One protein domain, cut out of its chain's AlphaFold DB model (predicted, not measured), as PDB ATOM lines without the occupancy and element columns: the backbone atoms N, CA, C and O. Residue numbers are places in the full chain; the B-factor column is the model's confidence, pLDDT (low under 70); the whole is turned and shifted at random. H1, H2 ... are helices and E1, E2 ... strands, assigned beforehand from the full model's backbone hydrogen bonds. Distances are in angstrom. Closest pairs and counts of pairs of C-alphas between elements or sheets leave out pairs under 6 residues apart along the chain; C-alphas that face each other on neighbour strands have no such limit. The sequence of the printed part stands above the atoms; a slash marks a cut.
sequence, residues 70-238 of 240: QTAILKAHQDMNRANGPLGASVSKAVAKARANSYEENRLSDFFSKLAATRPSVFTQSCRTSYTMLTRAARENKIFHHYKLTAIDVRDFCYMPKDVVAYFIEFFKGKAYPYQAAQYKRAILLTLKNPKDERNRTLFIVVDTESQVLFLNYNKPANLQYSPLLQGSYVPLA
ATOM      1  N   GLN A  70     -56.716 -39.800  36.671       94.94
ATOM      2  CA  GLN A  70     -56.370 -40.127  38.053       94.94
ATOM      3  C   GLN A  70     -57.151 -41.353  38.532       94.94
ATOM      4  O   GLN A  70     -56.560 -42.291  39.065       94.94
ATOM      5  N   THR A  71     -58.471 -41.378  38.311       94.38
ATOM      6  CA  THR A  71     -59.322 -42.507  38.709       94.38
ATOM      7  C   THR A  71     -58.930 -43.785  37.976       94.38
ATOM      8  O   THR A  71     -58.880 -44.844  38.599       94.38
ATOM      9  N   ALA A  72     -58.599 -43.703  36.685       93.88
ATOM     10  CA  ALA A  72     -58.151 -44.855  35.906       93.88
ATOM     11  C   ALA A  72     -56.854 -45.462  36.473       93.88
ATOM     12  O   ALA A  72     -56.777 -46.677  36.652       93.88
ATOM     13  N   ILE A  73     -55.868 -44.630  36.831       94.88
ATOM     14  CA  ILE A  73     -54.601 -45.093  37.427       94.88
ATOM     15  C   ILE A  73     -54.827 -45.697  38.817       94.88
ATOM     16  O   ILE A  73     -54.301 -46.770  39.116       94.88
ATOM     17  N   LEU A  74     -55.622 -45.035  39.665       93.44
ATOM     18  CA  LEU A  74     -55.927 -45.527  41.011       93.44
ATOM     19  C   LEU A  74     -56.660 -46.869  40.967       93.44
ATOM     20  O   LEU A  74     -56.312 -47.782  41.715       93.44
ATOM     21  N   LYS A  75     -57.632 -47.015  40.059       91.81
ATOM     22  CA  LYS A  75     -58.340 -48.278  39.847       91.81
ATOM     23  C   LYS A  75     -57.383 -49.379  39.392       91.81
ATOM     24  O   LYS A  75     -57.384 -50.454  39.981       91.81
ATOM     25  N   ALA A  76     -56.524 -49.101  38.415       89.50
ATOM     26  CA  ALA A  76     -55.565 -50.087  37.926       89.50
ATOM     27  C   ALA A  76     -54.584 -50.541  39.025       89.50
ATOM     28  O   ALA A  76     -54.282 -51.728  39.148       89.50
ATOM     29  N   HIS A  77     -54.150 -49.617  39.889       87.38
ATOM     30  CA  HIS A  77     -53.346 -49.946  41.065       87.38
ATOM     31  C   HIS A  77     -54.102 -50.847  42.059       87.38
ATOM     32  O   HIS A  77     -53.555 -51.852  42.520       87.38
ATOM     33  N   GLN A  78     -55.362 -50.525  42.370       87.00
ATOM     34  CA  GLN A  78     -56.204 -51.340  43.253       87.00
ATOM     35  C   GLN A  78     -56.432 -52.748  42.695       87.00
ATOM     36  O   GLN A  78     -56.316 -53.723  43.437       87.00
ATOM     37  N   ASP A  79     -56.719 -52.863  41.399       83.94
ATOM     38  CA  ASP A  79     -56.951 -54.142  40.727       83.94
ATOM     39  C   ASP A  79     -55.685 -55.014  40.739       83.94
ATOM     40  O   ASP A  79     -55.763 -56.216  41.003       83.94
ATOM     41  N   MET A  80     -54.505 -54.409  40.557       79.62
ATOM     42  CA  MET A  80     -53.224 -55.105  40.706       79.62
ATOM     43  C   MET A  80     -52.982 -55.607  42.130       79.62
ATOM     44  O   MET A  80     -52.549 -56.742  42.303       79.62
ATOM     45  N   ASN A  81     -53.277 -54.804  43.153       76.19
ATOM     46  CA  ASN A  81     -53.089 -55.229  44.542       76.19
ATOM     47  C   ASN A  81     -54.084 -56.326  44.946       76.19
ATOM     48  O   ASN A  81     -53.701 -57.277  45.622       76.19
ATOM     49  N   ARG A  82     -55.343 -56.245  44.491       73.00
ATOM     50  CA  ARG A  82     -56.342 -57.311  44.693       73.00
ATOM     51  C   ARG A  82     -55.917 -58.616  44.026       73.00
ATOM     52  O   ARG A  82     -56.044 -59.672  44.634       73.00
ATOM     53  N   ALA A  83     -55.347 -58.537  42.823       64.50
ATOM     54  CA  ALA A  83     -54.775 -59.681  42.111       64.50
ATOM     55  C   ALA A  83     -53.451 -60.209  42.710       64.50
ATOM     56  O   ALA A  83     -52.829 -61.087  42.114       64.50
ATOM     57  N   ASN A  84     -53.000 -59.667  43.843       64.38
ATOM     58  CA  ASN A  84     -51.849 -60.135  44.616       64.38
ATOM     59  C   ASN A  84     -52.248 -60.513  46.064       64.38
ATOM     60  O   ASN A  84     -51.381 -60.611  46.929       64.38
ATOM     61  N   GLY A  85     -53.548 -60.673  46.350       59.44
ATOM     62  CA  GLY A  85     -54.074 -60.998  47.682       59.44
ATOM     63  C   GLY A  85     -53.782 -62.434  48.162       59.44
ATOM     64  O   GLY A  85     -53.256 -63.250  47.407       59.44
ATOM     65  N   PRO A  86     -54.157 -62.775  49.416       54.41
ATOM     66  CA  PRO A  86     -53.734 -64.000  50.117       54.41
ATOM     67  C   PRO A  86     -54.256 -65.323  49.527       54.41
ATOM     68  O   PRO A  86     -53.834 -66.392  49.957       54.41
ATOM     69  N   LEU A  87     -55.145 -65.280  48.530       51.91
ATOM     70  CA  LEU A  87     -55.705 -66.457  47.863       51.91
ATOM     71  C   LEU A  87     -55.192 -66.555  46.416       51.91
ATOM     72  O   LEU A  87     -55.891 -66.182  45.481       51.91
ATOM     73  N   GLY A  88     -53.965 -67.062  46.248       48.69
ATOM     74  CA  GLY A  88     -53.477 -67.866  45.106       48.69
ATOM     75  C   GLY A  88     -53.406 -67.275  43.686       48.69
ATOM     76  O   GLY A  88     -52.583 -67.724  42.891       48.69
ATOM     77  N   ALA A  89     -54.193 -66.262  43.340       50.75
ATOM     78  CA  ALA A  89     -54.084 -65.512  42.096       50.75
ATOM     79  C   ALA A  89     -53.452 -64.156  42.450       50.75
ATOM     80  O   ALA A  89     -54.143 -63.315  43.007       50.75
ATOM     81  N   SER A  90     -52.167 -63.870  42.214       57.47
ATOM     82  CA  SER A  90     -51.214 -64.524  41.318       57.47
ATOM     83  C   SER A  90     -49.754 -64.199  41.689       57.47
ATOM     84  O   SER A  90     -49.267 -63.092  41.461       57.47
ATOM     85  N   VAL A  91     -49.006 -65.196  42.176       63.22
ATOM     86  CA  VAL A  91     -47.534 -65.098  42.313       63.22
ATOM     87  C   VAL A  91     -46.902 -64.647  40.989       63.22
ATOM     88  O   VAL A  91     -45.964 -63.858  40.984       63.22
ATOM     89  N   SER A  92     -47.469 -65.059  39.851       69.56
ATOM     90  CA  SER A  92     -46.989 -64.684  38.520       69.56
ATOM     91  C   SER A  92     -47.029 -63.179  38.233       69.56
ATOM     92  O   SER A  92     -46.079 -62.678  37.633       69.56
ATOM     93  N   LYS A  93     -48.049 -62.424  38.675       74.62
ATOM     94  CA  LYS A  93     -48.083 -60.960  38.478       74.62
ATOM     95  C   LYS A  93     -47.109 -60.242  39.399       74.62
ATOM     96  O   LYS A  93     -46.423 -59.326  38.954       74.62
ATOM     97  N   ALA A  94     -47.002 -60.679  40.654       76.81
ATOM     98  CA  ALA A  94     -46.007 -60.154  41.583       76.81
ATOM     99  C   ALA A  94     -44.575 -60.398  41.071       76.81
ATOM    100  O   ALA A  94     -43.755 -59.480  41.070       76.81
ATOM    101  N   VAL A  95     -44.296 -61.596  40.546       79.81
ATOM    102  CA  VAL A  95     -43.015 -61.946  39.911       79.81
ATOM    103  C   VAL A  95     -42.785 -61.136  38.635       79.81
ATOM    104  O   VAL A  95     -41.689 -60.616  38.445       79.81
ATOM    105  N   ALA A  96     -43.795 -60.963  37.777       81.19
ATOM    106  CA  ALA A  96     -43.676 -60.145  36.568       81.19
ATOM    107  C   ALA A  96     -43.354 -58.679  36.901       81.19
ATOM    108  O   ALA A  96     -42.455 -58.095  36.294       81.19
ATOM    109  N   LYS A  97     -44.021 -58.111  37.912       84.69
ATOM    110  CA  LYS A  97     -43.714 -56.783  38.454       84.69
ATOM    111  C   LYS A  97     -42.280 -56.717  38.984       84.69
ATOM    112  O   LYS A  97     -41.536 -55.817  38.606       84.69
ATOM    113  N   ALA A  98     -41.875 -57.664  39.833       85.50
ATOM    114  CA  ALA A  98     -40.527 -57.695  40.403       85.50
ATOM    115  C   ALA A  98     -39.451 -57.790  39.309       85.50
ATOM    116  O   ALA A  98     -38.464 -57.058  39.347       85.50
ATOM    117  N   ARG A  99     -39.678 -58.627  38.291       87.12
ATOM    118  CA  ARG A  99     -38.781 -58.785  37.143       87.12
ATOM    119  C   ARG A  99     -38.677 -57.506  36.316       87.12
ATOM    120  O   ARG A  99     -37.566 -57.109  35.981       87.12
ATOM    121  N   ALA A 100     -39.800 -56.857  36.010       87.94
ATOM    122  CA  ALA A 100     -39.806 -55.590  35.280       87.94
ATOM    123  C   ALA A 100     -39.080 -54.486  36.065       87.94
ATOM    124  O   ALA A 100     -38.238 -53.778  35.514       87.94
ATOM    125  N   ASN A 101     -39.328 -54.397  37.373       89.88
ATOM    126  CA  ASN A 101     -38.649 -53.436  38.232       89.88
ATOM    127  C   ASN A 101     -37.143 -53.692  38.290       89.88
ATOM    128  O   ASN A 101     -36.379 -52.757  38.065       89.88
ATOM    129  N   SER A 102     -36.714 -54.933  38.522       91.69
ATOM    130  CA  SER A 102     -35.292 -55.292  38.551       91.69
ATOM    131  C   SER A 102     -34.607 -54.998  37.213       91.69
ATOM    132  O   SER A 102     -33.543 -54.381  37.190       91.69
ATOM    133  N   TYR A 103     -35.255 -55.333  36.092       93.38
ATOM    134  CA  TYR A 103     -34.752 -55.012  34.756       93.38
ATOM    135  C   TYR A 103     -34.505 -53.507  34.580       93.38
ATOM    136  O   TYR A 103     -33.416 -53.103  34.177       93.38
ATOM    137  N   GLU A 104     -35.476 -52.664  34.943       93.44
ATOM    138  CA  GLU A 104     -35.330 -51.207  34.839       93.44
ATOM    139  C   GLU A 104     -34.270 -50.638  35.796       93.44
ATOM    140  O   GLU A 104     -33.641 -49.626  35.499       93.44
ATOM    141  N   GLU A 105     -34.047 -51.278  36.947       91.88
ATOM    142  CA  GLU A 105     -33.001 -50.899  37.913       91.88
ATOM    143  C   GLU A 105     -31.621 -51.142  37.322       91.88
ATOM    144  O   GLU A 105     -30.797 -50.229  37.290       91.88
ATOM    145  N   ASN A 106     -31.419 -52.342  36.785       94.69
ATOM    146  CA  ASN A 106     -30.171 -52.731  36.147       94.69
ATOM    147  C   ASN A 106     -29.908 -51.857  34.917       94.69
ATOM    148  O   ASN A 106     -28.818 -51.314  34.777       94.69
ATOM    149  N   ARG A 107     -30.932 -51.607  34.087       94.94
ATOM    150  CA  ARG A 107     -30.827 -50.737  32.905       94.94
ATOM    151  C   ARG A 107     -30.361 -49.322  33.261       94.94
ATOM    152  O   ARG A 107     -29.496 -48.772  32.578       94.94
ATOM    153  N   LEU A 108     -30.913 -48.732  34.322       93.81
ATOM    154  CA  LEU A 108     -30.511 -47.403  34.797       93.81
ATOM    155  C   LEU A 108     -29.116 -47.415  35.433       93.81
ATOM    156  O   LEU A 108     -28.323 -46.509  35.173       93.81
ATOM    157  N   SER A 109     -28.802 -48.436  36.232       93.44
ATOM    158  CA  SER A 109     -27.484 -48.601  36.853       93.44
ATOM    159  C   SER A 109     -26.378 -48.722  35.801       93.44
ATOM    160  O   SER A 109     -25.395 -47.976  35.838       93.44
ATOM    161  N   ASP A 110     -26.580 -49.580  34.800       95.56
ATOM    162  CA  ASP A 110     -25.660 -49.780  33.683       95.56
ATOM    163  C   ASP A 110     -25.478 -48.499  32.874       95.56
ATOM    164  O   ASP A 110     -24.352 -48.131  32.526       95.56
ATOM    165  N   PHE A 111     -26.576 -47.788  32.593       95.44
ATOM    166  CA  PHE A 111     -26.533 -46.514  31.886       95.44
ATOM    167  C   PHE A 111     -25.660 -45.496  32.622       95.44
ATOM    168  O   PHE A 111     -24.735 -44.941  32.031       95.44
ATOM    169  N   PHE A 112     -25.909 -45.271  33.913       93.88
ATOM    170  CA  PHE A 112     -25.163 -44.282  34.684       93.88
ATOM    171  C   PHE A 112     -23.712 -44.692  34.964       93.88
ATOM    172  O   PHE A 112     -22.859 -43.813  35.105       93.88
ATOM    173  N   SER A 113     -23.420 -45.993  35.022       94.19
ATOM    174  CA  SER A 113     -22.055 -46.516  35.150       94.19
ATOM    175  C   SER A 113     -21.262 -46.286  33.862       94.19
ATOM    176  O   SER A 113     -20.183 -45.696  33.891       94.19
ATOM    177  N   LYS A 114     -21.840 -46.636  32.703       94.88
ATOM    178  CA  LYS A 114     -21.236 -46.365  31.386       94.88
ATOM    179  C   LYS A 114     -21.088 -44.870  31.121       94.88
ATOM    180  O   LYS A 114     -20.087 -44.441  30.552       94.88
ATOM    181  N   LEU A 115     -22.061 -44.065  31.546       92.81
ATOM    182  CA  LEU A 115     -22.007 -42.613  31.403       92.81
ATOM    183  C   LEU A 115     -20.835 -42.016  32.191       92.81
ATOM    184  O   LEU A 115     -20.081 -41.219  31.639       92.81
ATOM    185  N   ALA A 116     -20.641 -42.453  33.439       91.69
ATOM    186  CA  ALA A 116     -19.523 -42.017  34.275       91.69
ATOM    187  C   ALA A 116     -18.154 -42.392  33.682       91.69
ATOM    188  O   ALA A 116     -17.208 -41.626  33.824       91.69
ATOM    189  N   ALA A 117     -18.062 -43.527  32.983       93.38
ATOM    190  CA  ALA A 117     -16.832 -43.963  32.323       93.38
ATOM    191  C   ALA A 117     -16.521 -43.214  31.010       93.38
ATOM    192  O   ALA A 117     -15.378 -43.213  30.567       93.38
ATOM    193  N   THR A 118     -17.521 -42.603  30.359       92.25
ATOM    194  CA  THR A 118     -17.392 -42.086  28.978       92.25
ATOM    195  C   THR A 118     -17.603 -40.581  28.833       92.25
ATOM    196  O   THR A 118     -17.346 -40.033  27.759       92.25
ATOM    197  N   ARG A 119     -18.100 -39.886  29.863       91.31
ATOM    198  CA  ARG A 119     -18.452 -38.458  29.798       91.31
ATOM    199  C   ARG A 119     -17.885 -37.665  30.980       91.31
ATOM    200  O   ARG A 119     -17.684 -38.235  32.050       91.31
ATOM    201  N   PRO A 120     -17.694 -36.338  30.825       90.31
ATOM    202  CA  PRO A 120     -17.241 -35.476  31.913       90.31
ATOM    203  C   PRO A 120     -18.132 -35.575  33.155       90.31
ATOM    204  O   PRO A 120     -19.359 -35.681  33.045       90.31
ATOM    205  N   SER A 121     -17.526 -35.457  34.338       89.00
ATOM    206  CA  SER A 121     -18.220 -35.554  35.630       89.00
ATOM    207  C   SER A 121     -19.403 -34.587  35.741       89.00
ATOM    208  O   SER A 121     -20.476 -34.989  36.181       89.00
ATOM    209  N   VAL A 122     -19.251 -33.348  35.264       88.00
ATOM    210  CA  VAL A 122     -20.305 -32.317  35.287       88.00
ATOM    211  C   VAL A 122     -21.528 -32.732  34.465       88.00
ATOM    212  O   VAL A 122     -22.663 -32.576  34.918       88.00
ATOM    213  N   PHE A 123     -21.319 -33.312  33.277       89.81
ATOM    214  CA  PHE A 123     -22.410 -33.799  32.428       89.81
ATOM    215  C   PHE A 123     -23.147 -34.966  33.093       89.81
ATOM    216  O   PHE A 123     -24.375 -34.959  33.210       89.81
ATOM    217  N   THR A 124     -22.386 -35.945  33.590       90.62
ATOM    218  CA  THR A 124     -22.918 -37.108  34.310       90.62
ATOM    219  C   THR A 124     -23.704 -36.683  35.551       90.62
ATOM    220  O   THR A 124     -24.799 -37.197  35.790       90.62
ATOM    221  N   GLN A 125     -23.194 -35.705  36.305       91.06
ATOM    222  CA  GLN A 125     -23.849 -35.177  37.496       91.06
ATOM    223  C   GLN A 125     -25.155 -34.467  37.149       91.06
ATOM    224  O   GLN A 125     -26.175 -34.766  37.760       91.06
ATOM    225  N   SER A 126     -25.165 -33.602  36.129       91.12
ATOM    226  CA  SER A 126     -26.393 -32.942  35.671       91.12
ATOM    227  C   SER A 126     -27.467 -33.959  35.273       91.12
ATOM    228  O   SER A 126     -28.630 -33.813  35.650       91.12
ATOM    229  N   CYS A 127     -27.082 -35.014  34.550       93.94
ATOM    230  CA  CYS A 127     -28.000 -36.076  34.146       93.94
ATOM    231  C   CYS A 127     -28.573 -36.845  35.351       93.94
ATOM    232  O   CYS A 127     -29.785 -37.061  35.439       93.94
ATOM    233  N   ARG A 128     -27.719 -37.202  36.325       94.12
ATOM    234  CA  ARG A 128     -28.153 -37.829  37.584       94.12
ATOM    235  C   ARG A 128     -29.083 -36.912  38.375       94.12
ATOM    236  O   ARG A 128     -30.118 -37.376  38.837       94.12
ATOM    237  N   THR A 129     -28.770 -35.620  38.485       94.69
ATOM    238  CA  THR A 129     -29.607 -34.641  39.189       94.69
ATOM    239  C   THR A 129     -31.009 -34.567  38.591       94.69
ATOM    240  O   THR A 129     -31.979 -34.665  39.344       94.69
ATOM    241  N   SER A 130     -31.147 -34.477  37.263       94.88
ATOM    242  CA  SER A 130     -32.464 -34.475  36.612       94.88
ATOM    243  C   SER A 130     -33.260 -35.747  36.922       94.88
ATOM    244  O   SER A 130     -34.424 -35.660  37.319       94.88
ATOM    245  N   TYR A 131     -32.635 -36.925  36.826       95.88
ATOM    246  CA  TYR A 131     -33.275 -38.191  37.197       95.88
ATOM    247  C   TYR A 131     -33.702 -38.225  38.675       95.88
ATOM    248  O   TYR A 131     -34.843 -38.582  38.984       95.88
ATOM    249  N   THR A 132     -32.827 -37.814  39.597       95.69
ATOM    250  CA  THR A 132     -33.114 -37.788  41.037       95.69
ATOM    251  C   THR A 132     -34.264 -36.839  41.369       95.69
ATOM    252  O   THR A 132     -35.154 -37.212  42.133       95.69
ATOM    253  N   MET A 133     -34.291 -35.639  40.779       96.31
ATOM    254  CA  MET A 133     -35.360 -34.661  41.007       96.31
ATOM    255  C   MET A 133     -36.719 -35.171  40.515       96.31
ATOM    256  O   MET A 133     -37.707 -35.072  41.242       96.31
ATOM    257  N   LEU A 134     -36.769 -35.760  39.316       96.94
ATOM    258  CA  LEU A 134     -37.997 -36.336  38.757       96.94
ATOM    259  C   LEU A 134     -38.488 -37.526  39.584       96.94
ATOM    260  O   LEU A 134     -39.669 -37.604  39.915       96.94
ATOM    261  N   THR A 135     -37.576 -38.420  39.969       96.44
ATOM    262  CA  THR A 135     -37.897 -39.590  40.796       96.44
ATOM    263  C   THR A 135     -38.438 -39.172  42.158       96.44
ATOM    264  O   THR A 135     -39.430 -39.731  42.622       96.44
ATOM    265  N   ARG A 136     -37.826 -38.167  42.797       97.00
ATOM    266  CA  ARG A 136     -38.312 -37.615  44.065       97.00
ATOM    267  C   ARG A 136     -39.720 -37.039  43.915       97.00
ATOM    268  O   ARG A 136     -40.597 -37.408  44.687       97.00
ATOM    269  N   ALA A 137     -39.949 -36.207  42.901       97.12
ATOM    270  CA  ALA A 137     -41.259 -35.601  42.667       97.12
ATOM    271  C   ALA A 137     -42.350 -36.659  42.411       97.12
ATOM    272  O   ALA A 137     -43.436 -36.573  42.978       97.12
ATOM    273  N   ALA A 138     -42.054 -37.691  41.615       96.88
ATOM    274  CA  ALA A 138     -42.980 -38.798  41.379       96.88
ATOM    275  C   ALA A 138     -43.280 -39.599  42.659       96.88
ATOM    276  O   ALA A 138     -44.427 -39.981  42.882       96.88
ATOM    277  N   ARG A 139     -42.278 -39.807  43.525       96.12
ATOM    278  CA  ARG A 139     -42.442 -40.489  44.823       96.12
ATOM    279  C   ARG A 139     -43.284 -39.702  45.825       96.12
ATOM    280  O   ARG A 139     -43.996 -40.305  46.615       96.12
ATOM    281  N   GLU A 140     -43.218 -38.374  45.795       96.62
ATOM    282  CA  GLU A 140     -44.030 -37.502  46.656       96.62
ATOM    283  C   GLU A 140     -45.498 -37.412  46.176       96.62
ATOM    284  O   GLU A 140     -46.387 -37.014  46.932       96.62
ATOM    285  N   ASN A 141     -45.792 -37.818  44.936       96.12
ATOM    286  CA  ASN A 141     -47.141 -37.803  44.378       96.12
ATOM    287  C   ASN A 141     -47.977 -39.017  44.834       96.12
ATOM    288  O   ASN A 141     -47.644 -40.164  44.547       96.12
ATOM    289  N   LYS A 142     -49.151 -38.775  45.431       93.81
ATOM    290  CA  LYS A 142     -50.049 -39.834  45.942       93.81
ATOM    291  C   LYS A 142     -50.539 -40.842  44.889       93.81
ATOM    292  O   LYS A 142     -50.843 -41.974  45.240       93.81
ATOM    293  N   ILE A 143     -50.616 -40.473  43.615       94.31
ATOM    294  CA  ILE A 143     -51.012 -41.374  42.519       94.31
ATOM    295  C   ILE A 143     -49.827 -42.251  42.090       94.31
ATOM    296  O   ILE A 143     -50.006 -43.426  41.775       94.31
ATOM    297  N   PHE A 144     -48.614 -41.696  42.106       95.44
ATOM    298  CA  PHE A 144     -47.428 -42.298  41.494       95.44
ATOM    299  C   PHE A 144     -46.389 -42.840  42.479       95.44
ATOM    300  O   PHE A 144     -45.447 -43.492  42.045       95.44
ATOM    301  N   HIS A 145     -46.560 -42.645  43.786       92.69
ATOM    302  CA  HIS A 145     -45.562 -43.012  44.795       92.69
ATOM    303  C   HIS A 145     -45.160 -44.496  44.822       92.69
ATOM    304  O   HIS A 145     -44.055 -44.829  45.247       92.69
ATOM    305  N   HIS A 146     -46.031 -45.388  44.346       88.94
ATOM    306  CA  HIS A 146     -45.752 -46.821  44.215       88.94
ATOM    307  C   HIS A 146     -45.117 -47.218  42.880       88.94
ATOM    308  O   HIS A 146     -44.778 -48.387  42.690       88.94
ATOM    309  N   TYR A 147     -45.000 -46.277  41.946       93.56
ATOM    310  CA  TYR A 147     -44.463 -46.534  40.626       93.56
ATOM    311  C   TYR A 147     -42.971 -46.225  40.568       93.56
ATOM    312  O   TYR A 147     -42.470 -45.266  41.162       93.56
ATOM    313  N   LYS A 148     -42.258 -47.019  39.778       94.50
ATOM    314  CA  LYS A 148     -40.866 -46.753  39.442       94.50
ATOM    315  C   LYS A 148     -40.773 -45.803  38.257       94.50
ATOM    316  O   LYS A 148     -41.409 -46.041  37.240       94.50
ATOM    317  N   LEU A 149     -39.956 -44.758  38.357       96.06
ATOM    318  CA  LEU A 149     -39.736 -43.813  37.263       96.06
ATOM    319  C   LEU A 149     -38.525 -44.217  36.413       96.06
ATOM    320  O   LEU A 149     -37.457 -44.518  36.936       96.06
ATOM    321  N   THR A 150     -38.701 -44.196  35.096       95.31
ATOM    322  CA  THR A 150     -37.663 -44.414  34.083       95.31
ATOM    323  C   THR A 150     -38.012 -43.599  32.828       95.31
ATOM    324  O   THR A 150     -38.917 -42.760  32.850       95.31
ATOM    325  N   ALA A 151     -37.301 -43.809  31.726       93.56
ATOM    326  CA  ALA A 151     -37.622 -43.210  30.433       93.56
ATOM    327  C   ALA A 151     -37.639 -44.272  29.329       93.56
ATOM    328  O   ALA A 151     -36.982 -45.307  29.452       93.56
ATOM    329  N   ILE A 152     -38.377 -44.035  28.241       91.50
ATOM    330  CA  ILE A 152     -38.318 -44.915  27.064       91.50
ATOM    331  C   ILE A 152     -36.888 -44.913  26.512       91.50
ATOM    332  O   ILE A 152     -36.277 -45.973  26.379       91.50
ATOM    333  N   ASP A 153     -36.321 -43.720  26.312       91.38
ATOM    334  CA  ASP A 153     -34.892 -43.511  26.071       91.38
ATOM    335  C   ASP A 153     -34.247 -42.921  27.332       91.38
ATOM    336  O   ASP A 153     -34.453 -41.755  27.661       91.38
ATOM    337  N   VAL A 154     -33.442 -43.717  28.044       91.88
ATOM    338  CA  VAL A 154     -32.770 -43.301  29.295       91.88
ATOM    339  C   VAL A 154     -31.867 -42.077  29.124       91.88
ATOM    340  O   VAL A 154     -31.607 -41.359  30.087       91.88
ATOM    341  N   ARG A 155     -31.435 -41.778  27.892       91.19
ATOM    342  CA  ARG A 155     -30.651 -40.575  27.587       91.19
ATOM    343  C   ARG A 155     -31.459 -39.290  27.737       91.19
ATOM    344  O   ARG A 155     -30.853 -38.233  27.901       91.19
ATOM    345  N   ASP A 156     -32.791 -39.356  27.724       91.19
ATOM    346  CA  ASP A 156     -33.647 -38.180  27.901       91.19
ATOM    347  C   ASP A 156     -33.348 -37.463  29.227       91.19
ATOM    348  O   ASP A 156     -33.393 -36.236  29.276       91.19
ATOM    349  N   PHE A 157     -32.924 -38.179  30.277       92.88
ATOM    350  CA  PHE A 157     -32.512 -37.558  31.543       92.88
ATOM    351  C   PHE A 157     -31.327 -36.597  31.408       92.88
ATOM    352  O   PHE A 157     -31.211 -35.663  32.198       92.88
ATOM    353  N   CYS A 158     -30.467 -36.796  30.409       92.62
ATOM    354  CA  CYS A 158     -29.291 -35.958  30.203       92.62
ATOM    355  C   CYS A 158     -29.568 -34.761  29.289       92.62
ATOM    356  O   CYS A 158     -28.850 -33.767  29.354       92.62
ATOM    357  N   TYR A 159     -30.584 -34.860  28.426       89.50
ATOM    358  CA  TYR A 159     -30.834 -33.890  27.356       89.50
ATOM    359  C   TYR A 159     -32.142 -33.110  27.514       89.50
ATOM    360  O   TYR A 159     -32.371 -32.163  26.763       89.50
ATOM    361  N   MET A 160     -33.001 -33.474  28.473       90.69
ATOM    362  CA  MET A 160     -34.178 -32.677  28.814       90.69
ATOM    363  C   MET A 160     -33.757 -31.288  29.321       90.69
ATOM    364  O   MET A 160     -33.030 -31.189  30.313       90.69
ATOM    365  N   PRO A 161     -34.234 -30.204  28.687       91.38
ATOM    366  CA  PRO A 161     -33.990 -28.845  29.160       91.38
ATOM    367  C   PRO A 161     -34.561 -28.603  30.565       91.38
ATOM    368  O   PRO A 161     -35.551 -29.220  30.964       91.38
ATOM    369  N   LYS A 162     -33.951 -27.685  31.327       91.31
ATOM    370  CA  LYS A 162     -34.310 -27.428  32.738       91.31
ATOM    371  C   LYS A 162     -35.778 -27.031  32.924       91.31
ATOM    372  O   LYS A 162     -36.407 -27.450  33.889       91.31
ATOM    373  N   ASP A 163     -36.323 -26.252  31.999       92.06
ATOM    374  CA  ASP A 163     -37.722 -25.822  31.990       92.06
ATOM    375  C   ASP A 163     -38.694 -26.992  31.748       92.06
ATOM    376  O   ASP A 163     -39.762 -27.050  32.356       92.06
ATOM    377  N   VAL A 164     -38.296 -27.979  30.939       93.00
ATOM    378  CA  VAL A 164     -39.054 -29.224  30.736       93.00
ATOM    379  C   VAL A 164     -39.031 -30.093  31.990       93.00
ATOM    380  O   VAL A 164     -40.075 -30.593  32.410       93.00
ATOM    381  N   VAL A 165     -37.861 -30.243  32.620       94.44
ATOM    382  CA  VAL A 165     -37.733 -30.966  33.896       94.44
ATOM    383  C   VAL A 165     -38.609 -30.311  34.964       94.44
ATOM    384  O   VAL A 165     -39.366 -31.001  35.646       94.44
ATOM    385  N   ALA A 166     -38.571 -28.979  35.067       94.62
ATOM    386  CA  ALA A 166     -39.422 -28.227  35.982       94.62
ATOM    387  C   ALA A 166     -40.910 -28.482  35.711       94.62
ATOM    388  O   ALA A 166     -41.667 -28.725  36.646       94.62
ATOM    389  N   TYR A 167     -41.333 -28.509  34.447       95.19
ATOM    390  CA  TYR A 167     -42.729 -28.761  34.107       95.19
ATOM    391  C   TYR A 167     -43.194 -30.189  34.457       95.19
ATOM    392  O   TYR A 167     -44.289 -30.357  34.994       95.19
ATOM    393  N   PHE A 168     -42.359 -31.218  34.250       95.88
ATOM    394  CA  PHE A 168     -42.653 -32.568  34.757       95.88
ATOM    395  C   PHE A 168     -42.787 -32.598  36.283       95.88
ATOM    396  O   PHE A 168     -43.685 -33.246  36.816       95.88
ATOM    397  N   ILE A 169     -41.915 -31.884  37.000       96.69
ATOM    398  CA  ILE A 169     -41.994 -31.774  38.460       96.69
ATOM    399  C   ILE A 169     -43.309 -31.108  38.881       96.69
ATOM    400  O   ILE A 169     -43.964 -31.591  39.801       96.69
ATOM    401  N   GLU A 170     -43.731 -30.034  38.214       96.38
ATOM    402  CA  GLU A 170     -45.009 -29.376  38.510       96.38
ATOM    403  C   GLU A 170     -46.211 -30.286  38.212       96.38
ATOM    404  O   GLU A 170     -47.171 -30.293  38.983       96.38
ATOM    405  N   PHE A 171     -46.142 -31.132  37.178       96.50
ATOM    406  CA  PHE A 171     -47.127 -32.198  36.964       96.50
ATOM    407  C   PHE A 171     -47.169 -33.178  38.143       96.50
ATOM    408  O   PHE A 171     -48.238 -33.424  38.702       96.50
ATOM    409  N   PHE A 172     -46.017 -33.685  38.592       96.94
ATOM    410  CA  PHE A 172     -45.968 -34.581  39.750       96.94
ATOM    411  C   PHE A 172     -46.399 -33.896  41.054       96.94
ATOM    412  O   PHE A 172     -46.942 -34.551  41.935       96.94
ATOM    413  N   LYS A 173     -46.273 -32.576  41.177       95.38
ATOM    414  CA  LYS A 173     -46.839 -31.817  42.304       95.38
ATOM    415  C   LYS A 173     -48.345 -31.555  42.183       95.38
ATOM    416  O   LYS A 173     -48.912 -30.915  43.065       95.38
ATOM    417  N   GLY A 174     -48.996 -32.004  41.107       92.88
ATOM    418  CA  GLY A 174     -50.420 -31.765  40.850       92.88
ATOM    419  C   GLY A 174     -50.746 -30.331  40.420       92.88
ATOM    420  O   GLY A 174     -51.897 -29.921  40.497       92.88
ATOM    421  N   LYS A 175     -49.740 -29.564  39.986       93.50
ATOM    422  CA  LYS A 175     -49.874 -28.170  39.531       93.50
ATOM    423  C   LYS A 175     -49.946 -28.040  38.010       93.50
ATOM    424  O   LYS A 175     -50.272 -26.972  37.500       93.50
ATOM    425  N   ALA A 176     -49.657 -29.117  37.284       91.81
ATOM    426  CA  ALA A 176     -49.895 -29.229  35.850       91.81
ATOM    427  C   ALA A 176     -50.762 -30.458  35.553       91.81
ATOM    428  O   ALA A 176     -50.711 -31.459  36.268       91.81
ATOM    429  N   TYR A 177     -51.543 -30.373  34.478       91.38
ATOM    430  CA  TYR A 177     -52.477 -31.410  34.045       91.38
ATOM    431  C   TYR A 177     -52.132 -31.871  32.629       91.38
ATOM    432  O   TYR A 177     -51.602 -31.079  31.842       91.38
ATOM    433  N   PRO A 178     -52.423 -33.135  32.281       94.12
ATOM    434  CA  PRO A 178     -52.223 -33.599  30.922       94.12
ATOM    435  C   PRO A 178     -53.141 -32.827  29.970       94.12
ATOM    436  O   PRO A 178     -54.297 -32.545  30.278       94.12
ATOM    437  N   TYR A 179     -52.623 -32.507  28.790       94.19
ATOM    438  CA  TYR A 179     -53.416 -31.979  27.684       94.19
ATOM    439  C   TYR A 179     -54.358 -33.057  27.129       94.19
ATOM    440  O   TYR A 179     -55.493 -32.771  26.759       94.19
ATOM    441  N   GLN A 180     -53.894 -34.309  27.107       95.38
ATOM    442  CA  GLN A 180     -54.660 -35.464  26.654       95.38
ATOM    443  C   GLN A 180     -54.296 -36.694  27.486       95.38
ATOM    444  O   GLN A 180     -53.138 -36.874  27.866       95.38
ATOM    445  N   ALA A 181     -55.274 -37.564  27.730       96.62
ATOM    446  CA  ALA A 181     -55.063 -38.856  28.366       96.62
ATOM    447  C   ALA A 181     -55.814 -39.965  27.613       96.62
ATOM    448  O   ALA A 181     -56.939 -39.763  27.152       96.62
ATOM    449  N   ALA A 182     -55.186 -41.131  27.485       95.69
ATOM    450  CA  ALA A 182     -55.744 -42.291  26.796       95.69
ATOM    451  C   ALA A 182     -55.410 -43.583  27.546       95.69
ATOM    452  O   ALA A 182     -54.263 -43.800  27.937       95.69
ATOM    453  N   GLN A 183     -56.404 -44.449  27.725       95.38
ATOM    454  CA  GLN A 183     -56.241 -45.775  28.308       95.38
ATOM    455  C   GLN A 183     -56.111 -46.829  27.214       95.38
ATOM    456  O   GLN A 183     -57.020 -47.004  26.406       95.38
ATOM    457  N   TYR A 184     -55.008 -47.563  27.242       94.44
ATOM    458  CA  TYR A 184     -54.774 -48.788  26.488       94.44
ATOM    459  C   TYR A 184     -54.996 -49.999  27.398       94.44
ATOM    460  O   TYR A 184     -55.179 -49.867  28.610       94.44
ATOM    461  N   LYS A 185     -54.943 -51.205  26.825       89.00
ATOM    462  CA  LYS A 185     -55.176 -52.454  27.566       89.00
ATOM    463  C   LYS A 185     -54.278 -52.605  28.804       89.00
ATOM    464  O   LYS A 185     -54.760 -53.075  29.827       89.00
ATOM    465  N   ARG A 186     -52.993 -52.238  28.701       88.75
ATOM    466  CA  ARG A 186     -51.979 -52.431  29.765       88.75
ATOM    467  C   ARG A 186     -51.353 -51.130  30.271       88.75
ATOM    468  O   ARG A 186     -50.602 -51.149  31.246       88.75
ATOM    469  N   ALA A 187     -51.653 -50.002  29.634       95.50
ATOM    470  CA  ALA A 187     -51.025 -48.732  29.964       95.50
ATOM    471  C   ALA A 187     -51.978 -47.548  29.840       95.50
ATOM    472  O   ALA A 187     -52.965 -47.590  29.111       95.50
ATOM    473  N   ILE A 188     -51.646 -46.464  30.530       97.12
ATOM    474  CA  ILE A 188     -52.297 -45.167  30.365       97.12
ATOM    475  C   ILE A 188     -51.256 -44.194  29.818       97.12
ATOM    476  O   ILE A 188     -50.197 -44.012  30.413       97.12
ATOM    477  N   LEU A 189     -51.547 -43.574  28.678       97.50
ATOM    478  CA  LEU A 189     -50.714 -42.537  28.085       97.50
ATOM    479  C   LEU A 189     -51.221 -41.170  28.535       97.50
ATOM    480  O   LEU A 189     -52.355 -40.794  28.234       97.50
ATOM    481  N   LEU A 190     -50.360 -40.412  29.204       97.50
ATOM    482  CA  LEU A 190     -50.580 -39.009  29.527       97.50
ATOM    483  C   LEU A 190     -49.712 -38.164  28.603       97.50
ATOM    484  O   LEU A 190     -48.494 -38.328  28.560       97.50
ATOM    485  N   THR A 191     -50.340 -37.258  27.865       96.69
ATOM    486  CA  THR A 191     -49.662 -36.299  26.990       96.69
ATOM    487  C   THR A 191     -49.757 -34.926  27.622       96.69
ATOM    488  O   THR A 191     -50.855 -34.426  27.862       96.69
ATOM    489  N   LEU A 192     -48.615 -34.306  27.888       95.12
ATOM    490  CA  LEU A 192     -48.521 -32.983  28.474       95.12
ATOM    491  C   LEU A 192     -47.934 -32.010  27.451       95.12
ATOM    492  O   LEU A 192     -47.026 -32.346  26.688       95.12
ATOM    493  N   LYS A 193     -48.455 -30.786  27.470       91.88
ATOM    494  CA  LYS A 193     -47.953 -29.658  26.687       91.88
ATOM    495  C   LYS A 193     -47.794 -28.479  27.626       91.88
ATOM    496  O   LYS A 193     -48.774 -28.046  28.229       91.88
ATOM    497  N   ASN A 194     -46.569 -27.985  27.765       88.44
ATOM    498  CA  ASN A 194     -46.321 -26.804  28.576       88.44
ATOM    499  C   ASN A 194     -46.838 -25.566  27.820       88.44
ATOM    500  O   ASN A 194     -46.302 -25.259  26.760       88.44
ATOM    501  N   PRO A 195     -47.845 -24.836  28.335       84.12
ATOM    502  CA  PRO A 195     -48.382 -23.663  27.643       84.12
ATOM    503  C   PRO A 195     -47.376 -22.507  27.557       84.12
ATOM    504  O   PRO A 195     -47.556 -21.610  26.746       84.12
ATOM    505  N   LYS A 196     -46.329 -22.521  28.392       85.12
ATOM    506  CA  LYS A 196     -45.236 -21.539  28.374       85.12
ATOM    507  C   LYS A 196     -44.071 -21.964  27.476       85.12
ATOM    508  O   LYS A 196     -43.058 -21.278  27.441       85.12
ATOM    509  N   ASP A 197     -44.168 -23.120  26.822       85.75
ATOM    510  CA  ASP A 197     -43.114 -23.602  25.942       85.75
ATOM    511  C   ASP A 197     -43.324 -23.113  24.508       85.75
ATOM    512  O   ASP A 197     -44.086 -23.692  23.736       85.75
ATOM    513  N   GLU A 198     -42.574 -22.078  24.142       83.25
ATOM    514  CA  GLU A 198     -42.552 -21.497  22.794       83.25
ATOM    515  C   GLU A 198     -42.127 -22.504  21.715       83.25
ATOM    516  O   GLU A 198     -42.485 -22.361  20.549       83.25
ATOM    517  N   ARG A 199     -41.398 -23.563  22.091       86.38
ATOM    518  CA  ARG A 199     -40.962 -24.618  21.165       86.38
ATOM    519  C   ARG A 199     -42.016 -25.708  20.966       86.38
ATOM    520  O   ARG A 199     -41.751 -26.662  20.238       86.38
ATOM    521  N   ASN A 200     -43.179 -25.590  21.619       83.62
ATOM    522  CA  ASN A 200     -44.305 -26.522  21.532       83.62
ATOM    523  C   ASN A 200     -43.889 -27.996  21.730       83.62
ATOM    524  O   ASN A 200     -44.396 -28.904  21.062       83.62
ATOM    525  N   ARG A 201     -42.926 -28.256  22.628       89.44
ATOM    526  CA  ARG A 201     -42.432 -29.611  22.886       89.44
ATOM    527  C   ARG A 201     -43.521 -30.404  23.581       89.44
ATOM    528  O   ARG A 201     -44.198 -29.931  24.496       89.44
ATOM    529  N   THR A 202     -43.664 -31.652  23.155       91.06
ATOM    530  CA  THR A 202     -44.634 -32.568  23.754       91.06
ATOM    531  C   THR A 202     -43.936 -33.532  24.701       91.06
ATOM    532  O   THR A 202     -42.875 -34.086  24.398       91.06
ATOM    533  N   LEU A 203     -44.545 -33.719  25.865       94.62
ATOM    534  CA  LEU A 203     -44.059 -34.578  26.930       94.62
ATOM    535  C   LEU A 203     -45.029 -35.731  27.103       94.62
ATOM    536  O   LEU A 203     -46.242 -35.529  27.099       94.62
ATOM    537  N   PHE A 204     -44.502 -36.930  27.288       96.31
ATOM    538  CA  PHE A 204     -45.331 -38.111  27.441       96.31
ATOM    539  C   PHE A 204     -44.942 -38.872  28.699       96.31
ATOM    540  O   PHE A 204     -43.759 -39.000  29.022       96.31
ATOM    541  N   ILE A 205     -45.954 -39.394  29.382       97.44
ATOM    542  CA  ILE A 205     -45.806 -40.332  30.489       97.44
ATOM    543  C   ILE A 205     -46.625 -41.562  30.128       97.44
ATOM    544  O   ILE A 205     -47.850 -41.489  30.026       97.44
ATOM    545  N   VAL A 206     -45.948 -42.687  29.921       97.31
ATOM    546  CA  VAL A 206     -46.593 -43.991  29.776       97.31
ATOM    547  C   VAL A 206     -46.626 -44.643  31.149       97.31
ATOM    548  O   VAL A 206     -45.585 -44.958  31.722       97.31
ATOM    549  N   VAL A 207     -47.828 -44.820  31.679       97.12
ATOM    550  CA  VAL A 207     -48.083 -45.488  32.952       97.12
ATOM    551  C   VAL A 207     -48.331 -46.961  32.660       97.12
ATOM    552  O   VAL A 207     -49.429 -47.315  32.236       97.12
ATOM    553  N   ASP A 208     -47.330 -47.816  32.860       95.00
ATOM    554  CA  ASP A 208     -47.519 -49.267  32.821       95.00
ATOM    555  C   ASP A 208     -48.241 -49.699  34.096       95.00
ATOM    556  O   ASP A 208     -47.694 -49.658  35.202       95.00
ATOM    557  N   THR A 209     -49.501 -50.081  33.927       89.88
ATOM    558  CA  THR A 209     -50.383 -50.389  35.050       89.88
ATOM    559  C   THR A 209     -50.110 -51.753  35.674       89.88
ATOM    560  O   THR A 209     -50.403 -51.937  36.852       89.88
ATOM    561  N   GLU A 210     -49.515 -52.687  34.929       87.25
ATOM    562  CA  GLU A 210     -49.221 -54.034  35.421       87.25
ATOM    563  C   GLU A 210     -47.864 -54.084  36.120       87.25
ATOM    564  O   GLU A 210     -47.750 -54.589  37.237       87.25
ATOM    565  N   SER A 211     -46.831 -53.525  35.488       89.06
ATOM    566  CA  SER A 211     -45.481 -53.506  36.060       89.06
ATOM    567  C   SER A 211     -45.265 -52.361  37.052       89.06
ATOM    568  O   SER A 211     -44.277 -52.375  37.778       89.06
ATOM    569  N   GLN A 212     -46.191 -51.399  37.132       91.38
ATOM    570  CA  GLN A 212     -46.076 -50.197  37.967       91.38
ATOM    571  C   GLN A 212     -44.801 -49.398  37.661       91.38
ATOM    572  O   GLN A 212     -44.070 -48.966  38.555       91.38
ATOM    573  N   VAL A 213     -44.555 -49.180  36.370       95.19
ATOM    574  CA  VAL A 213     -43.434 -48.382  35.857       95.19
ATOM    575  C   VAL A 213     -43.976 -47.165  35.103       95.19
ATOM    576  O   VAL A 213     -44.942 -47.260  34.349       95.19
ATOM    577  N   LEU A 214     -43.358 -46.006  35.311       96.69
ATOM    578  CA  LEU A 214     -43.601 -44.767  34.580       96.69
ATOM    579  C   LEU A 214     -42.469 -44.557  33.589       96.69
ATOM    580  O   LEU A 214     -41.336 -44.296  33.993       96.69
ATOM    581  N   PHE A 215     -42.783 -44.617  32.302       96.31
ATOM    582  CA  PHE A 215     -41.834 -44.289  31.250       96.31
ATOM    583  C   PHE A 215     -42.066 -42.856  30.786       96.31
ATOM    584  O   PHE A 215     -43.078 -42.547  30.151       96.31
ATOM    585  N   LEU A 216     -41.113 -41.979  31.088       96.00
ATOM    586  CA  LEU A 216     -41.052 -40.658  30.479       96.00
ATOM    587  C   LEU A 216     -40.593 -40.770  29.024       96.00
ATOM    588  O   LEU A 216     -39.759 -41.608  28.679       96.00
ATOM    589  N   ASN A 217     -41.111 -39.900  28.168       93.75
ATOM    590  CA  ASN A 217     -40.619 -39.754  26.807       93.75
ATOM    591  C   ASN A 217     -40.683 -38.283  26.401       93.75
ATOM    592  O   ASN A 217     -41.750 -37.660  26.425       93.75
ATOM    593  N   TYR A 218     -39.525 -37.725  26.063       91.94
ATOM    594  CA  TYR A 218     -39.377 -36.307  25.767       91.94
ATOM    595  C   TYR A 218     -39.301 -36.070  24.261       91.94
ATOM    596  O   TYR A 218     -38.349 -36.490  23.612       91.94
ATOM    597  N   ASN A 219     -40.297 -35.369  23.708       87.44
ATOM    598  CA  ASN A 219     -40.311 -34.859  22.331       87.44
ATOM    599  C   ASN A 219     -39.976 -35.892  21.232       87.44
ATOM    600  O   ASN A 219     -39.470 -35.543  20.167       87.44
ATOM    601  N   LYS A 220     -40.249 -37.174  21.490       87.31
ATOM    602  CA  LYS A 220     -39.958 -38.294  20.585       87.31
ATOM    603  C   LYS A 220     -41.215 -39.146  20.378       87.31
ATOM    604  O   LYS A 220     -41.278 -40.269  20.872       87.31
ATOM    605  N   PRO A 221     -42.256 -38.648  19.687       86.69
ATOM    606  CA  PRO A 221     -43.502 -39.400  19.501       86.69
ATOM    607  C   PRO A 221     -43.294 -40.734  18.765       86.69
ATOM    608  O   PRO A 221     -44.007 -41.695  19.040       86.69
ATOM    609  N   ALA A 222     -42.277 -40.833  17.901       86.56
ATOM    610  CA  ALA A 222     -41.907 -42.082  17.230       86.56
ATOM    611  C   ALA A 222     -41.580 -43.221  18.216       86.56
ATOM    612  O   ALA A 222     -41.944 -44.365  17.967       86.56
ATOM    613  N   ASN A 223     -40.995 -42.915  19.383       85.38
ATOM    614  CA  ASN A 223     -40.725 -43.915  20.424       85.38
ATOM    615  C   ASN A 223     -42.008 -44.565  20.971       85.38
ATOM    616  O   ASN A 223     -41.965 -45.674  21.498       85.38
ATOM    617  N   LEU A 224     -43.148 -43.875  20.873       88.19
ATOM    618  CA  LEU A 224     -44.436 -44.374  21.352       88.19
ATOM    619  C   LEU A 224     -45.100 -45.305  20.342       88.19
ATOM    620  O   LEU A 224     -45.757 -46.256  20.753       88.19
ATOM    621  N   GLN A 225     -44.907 -45.056  19.043       83.38
ATOM    622  CA  GLN A 225     -45.528 -45.837  17.965       83.38
ATOM    623  C   GLN A 225     -45.132 -47.313  18.017       83.38
ATOM    624  O   GLN A 225     -45.954 -48.179  17.741       83.38
ATOM    625  N   TYR A 226     -43.895 -47.598  18.425       78.62
ATOM    626  CA  TYR A 226     -43.370 -48.959  18.548       78.62
ATOM    627  C   TYR A 226     -43.503 -49.532  19.961       78.62
ATOM    628  O   TYR A 226     -43.066 -50.654  20.215       78.62
ATOM    629  N   SER A 227     -44.091 -48.788  20.904       86.62
ATOM    630  CA  SER A 227     -44.259 -49.287  22.263       86.62
ATOM    631  C   SER A 227     -45.311 -50.400  22.277       86.62
ATOM    632  O   SER A 227     -46.464 -50.135  21.924       86.62
ATOM    633  N   PRO A 228     -44.983 -51.626  22.726       88.19
ATOM    634  CA  PRO A 228     -45.961 -52.709  22.835       88.19
ATOM    635  C   PRO A 228     -47.061 -52.398  23.863       88.19
ATOM    636  O   PRO A 228     -48.149 -52.962  23.797       88.19
ATOM    637  N   LEU A 229     -46.799 -51.477  24.799       90.25
ATOM    638  CA  LEU A 229     -47.758 -51.025  25.811       90.25
ATOM    639  C   LEU A 229     -48.900 -50.182  25.222       90.25
ATOM    640  O   LEU A 229     -49.963 -50.086  25.835       90.25
ATOM    641  N   LEU A 230     -48.673 -49.577  24.051       92.19
ATOM    642  CA  LEU A 230     -49.583 -48.639  23.389       92.19
ATOM    643  C   LEU A 230     -50.173 -49.205  22.087       92.19
ATOM    644  O   LEU A 230     -50.705 -48.456  21.274       92.19
ATOM    645  N   GLN A 231     -50.078 -50.519  21.870       87.69
ATOM    646  CA  GLN A 231     -50.674 -51.164  20.699       87.69
ATOM    647  C   GLN A 231     -52.163 -51.454  20.916       87.69
ATOM    648  O   GLN A 231     -52.589 -51.854  22.005       87.69
ATOM    649  N   GLY A 232     -52.947 -51.313  19.846       86.31
ATOM    650  CA  GLY A 232     -54.379 -51.611  19.823       86.31
ATOM    651  C   GLY A 232     -55.279 -50.408  20.119       86.31
ATOM    652  O   GLY A 232     -54.858 -49.254  20.086       86.31
ATOM    653  N   SER A 233     -56.561 -50.685  20.368       89.56
ATOM    654  CA  SER A 233     -57.571 -49.658  20.641       89.56
ATOM    655  C   SER A 233     -57.338 -48.967  21.983       89.56
ATOM    656  O   SER A 233     -57.004 -49.630  22.970       89.56
ATOM    657  N   TYR A 234     -57.630 -47.668  22.043       93.00
ATOM    658  CA  TYR A 234     -57.611 -46.897  23.281       93.00
ATOM    659  C   TYR A 234     -58.964 -46.251  23.585       93.00
ATOM    660  O   TYR A 234     -59.787 -46.024  22.698       93.00
ATOM    661  N   VAL A 235     -59.162 -45.910  24.858       93.38
ATOM    662  CA  VAL A 235     -60.308 -45.140  25.350       93.38
ATOM    663  C   VAL A 235     -59.820 -43.771  25.836       93.38
ATOM    664  O   VAL A 235     -58.928 -43.722  26.686       93.38
ATOM    665  N   PRO A 236     -60.357 -42.648  25.326       94.62
ATOM    666  CA  PRO A 236     -60.039 -41.321  25.848       94.62
ATOM    667  C   PRO A 236     -60.445 -41.173  27.320       94.62
ATOM    668  O   PRO A 236     -61.534 -41.595  27.714       94.62
ATOM    669  N   LEU A 237     -59.595 -40.531  28.120       94.31
ATOM    670  CA  LEU A 237     -59.842 -40.255  29.538       94.31
ATOM    671  C   LEU A 237     -60.073 -38.759  29.772       94.31
ATOM    672  O   LEU A 237     -59.519 -37.916  29.064       94.31
ATOM    673  N   ALA A 238     -60.858 -38.421  30.797       93.12
ATOM    674  CA  ALA A 238     -61.018 -37.028  31.213       93.12
ATOM    675  C   ALA A 238     -59.721 -36.504  31.845       93.12
ATOM    676  O   ALA A 238     -59.114 -37.180  32.677       93.12
TER     677      ALA A 238
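AT A GLANCE: This is residues 70 to 238 of the 240 residues of an uncharacterized protein of Elusimicrobia bacterium (UniProt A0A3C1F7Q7). A twisted sheet of six strands has three helices, H1, H3 and H5, over one face, while the longest helix, H2, runs past the E1 edge. H2 and H3 form a helical hairpin, and residues 117 to 122 at its turn stick out; the short helices H4 and H6 only graze the sheet. The printed part has 169 residues with six named helices and six named strands, in the order H1 H2 H3 E1 H4 H5 E2 E3 E4 E5 H6 E6, and the class is mixed, helices and strands. The sheet is mixed and runs E1 E5 E4 E3 E2 E6. The whole is compact, with a radius of gyration of the C-alphas of 16.3 A and spans of 51 by 37 by 30 A.

IN THESE COORDINATES: In the sheet, E1 is residues 148 to 151, E5 is 213 to 218 and 16.3 A long, E4 is 202 to 208 and 19.2 A, E3 is 187 to 193 and 19.6 A, E2 is 180 to 183, and E6 is 235 to 237. E6 ends with C-alpha 237 at (-59.842, -40.255, 29.538). H2, residues 91 to 118, is 40.2 A long, from C-alpha 91 at (-47.534, -65.098, 42.313) to C-alpha 118 at (-17.392, -42.086, 28.978). H3, residues 121 to 140, is 28.1 A long; H1, residues 70 to 82, 18.4 A; and H5, residues 162 to 172, 15.4 A. H4 is residues 156 to 159 and H6 is residues 222 to 225.

HOW THE PARTS SIT: The sheet is only just strongly twisted, its C-alphas lying up to 4.2 A off the best plane. E2 E3 E4 E5 form a meander, each strand the antiparallel neighbour of the one before; N 182 and O 189 are 2.9 A apart, N 190 and O 205 2.9 A, and N 206 and O 215 2.9 A. The edge strand E1 is parallel to E5, with N 214 and O 148 at 2.7 A. The other edge strand, E6, is antiparallel to E2, with N 183 and O 235 at 2.8 A. H1, H3 and H5 lie on the same face. H3 is over E1 at a height over the sheet of 9.7 A, and its closest C-alpha pair with E1, Thr 135 and Leu 149, is 5.8 A apart. H5 is over E4 at a height of 10.1 A and runs slantwise to it at 42 degrees on the local plane. H1 is over E3 and only just over E2, with 3 C-alphas falling on E2; its height is 10.9 A, and it runs along the strands, at 27 degrees to E3 on the local plane. H3 and H5 touch, with the C-alphas of Ala 138 and Phe 172 closest at 5.4 A, at a shallow tilt of 18 degrees, the same way. In their hairpin, H2 touches H3 with residues 112 to 116 alone, the closest C-alphas being those of Ala 116 and Thr 124, 6.0 A apart, at a shallow tilt of 26 degrees, opposite ways. H2 is on the sheet too, with the C-alphas of Asn 101 and Lys 148 closest to E1 at 7.1 A. H3 touches H4, with the C-alphas of Cys 127 and Cys 158 closest at 4.2 A. H6 is only just on the sheet, with 5 pairs of C-alphas within 10 A, and grazes it with residues 223 to 224. In H1, H2, H3 and H5 every O i to N i+4 pair is within hydrogen-bond range; H4 and H6 are too short for such a pair.

THE WHOLE: The C-alphas of Leu 87 and Glu 198, the two farthest apart, are 53.1 A apart. The printed part has no cut and no long link. The mean pLDDT of the printed part is 89.7, and residues 83 to 92 are under 70.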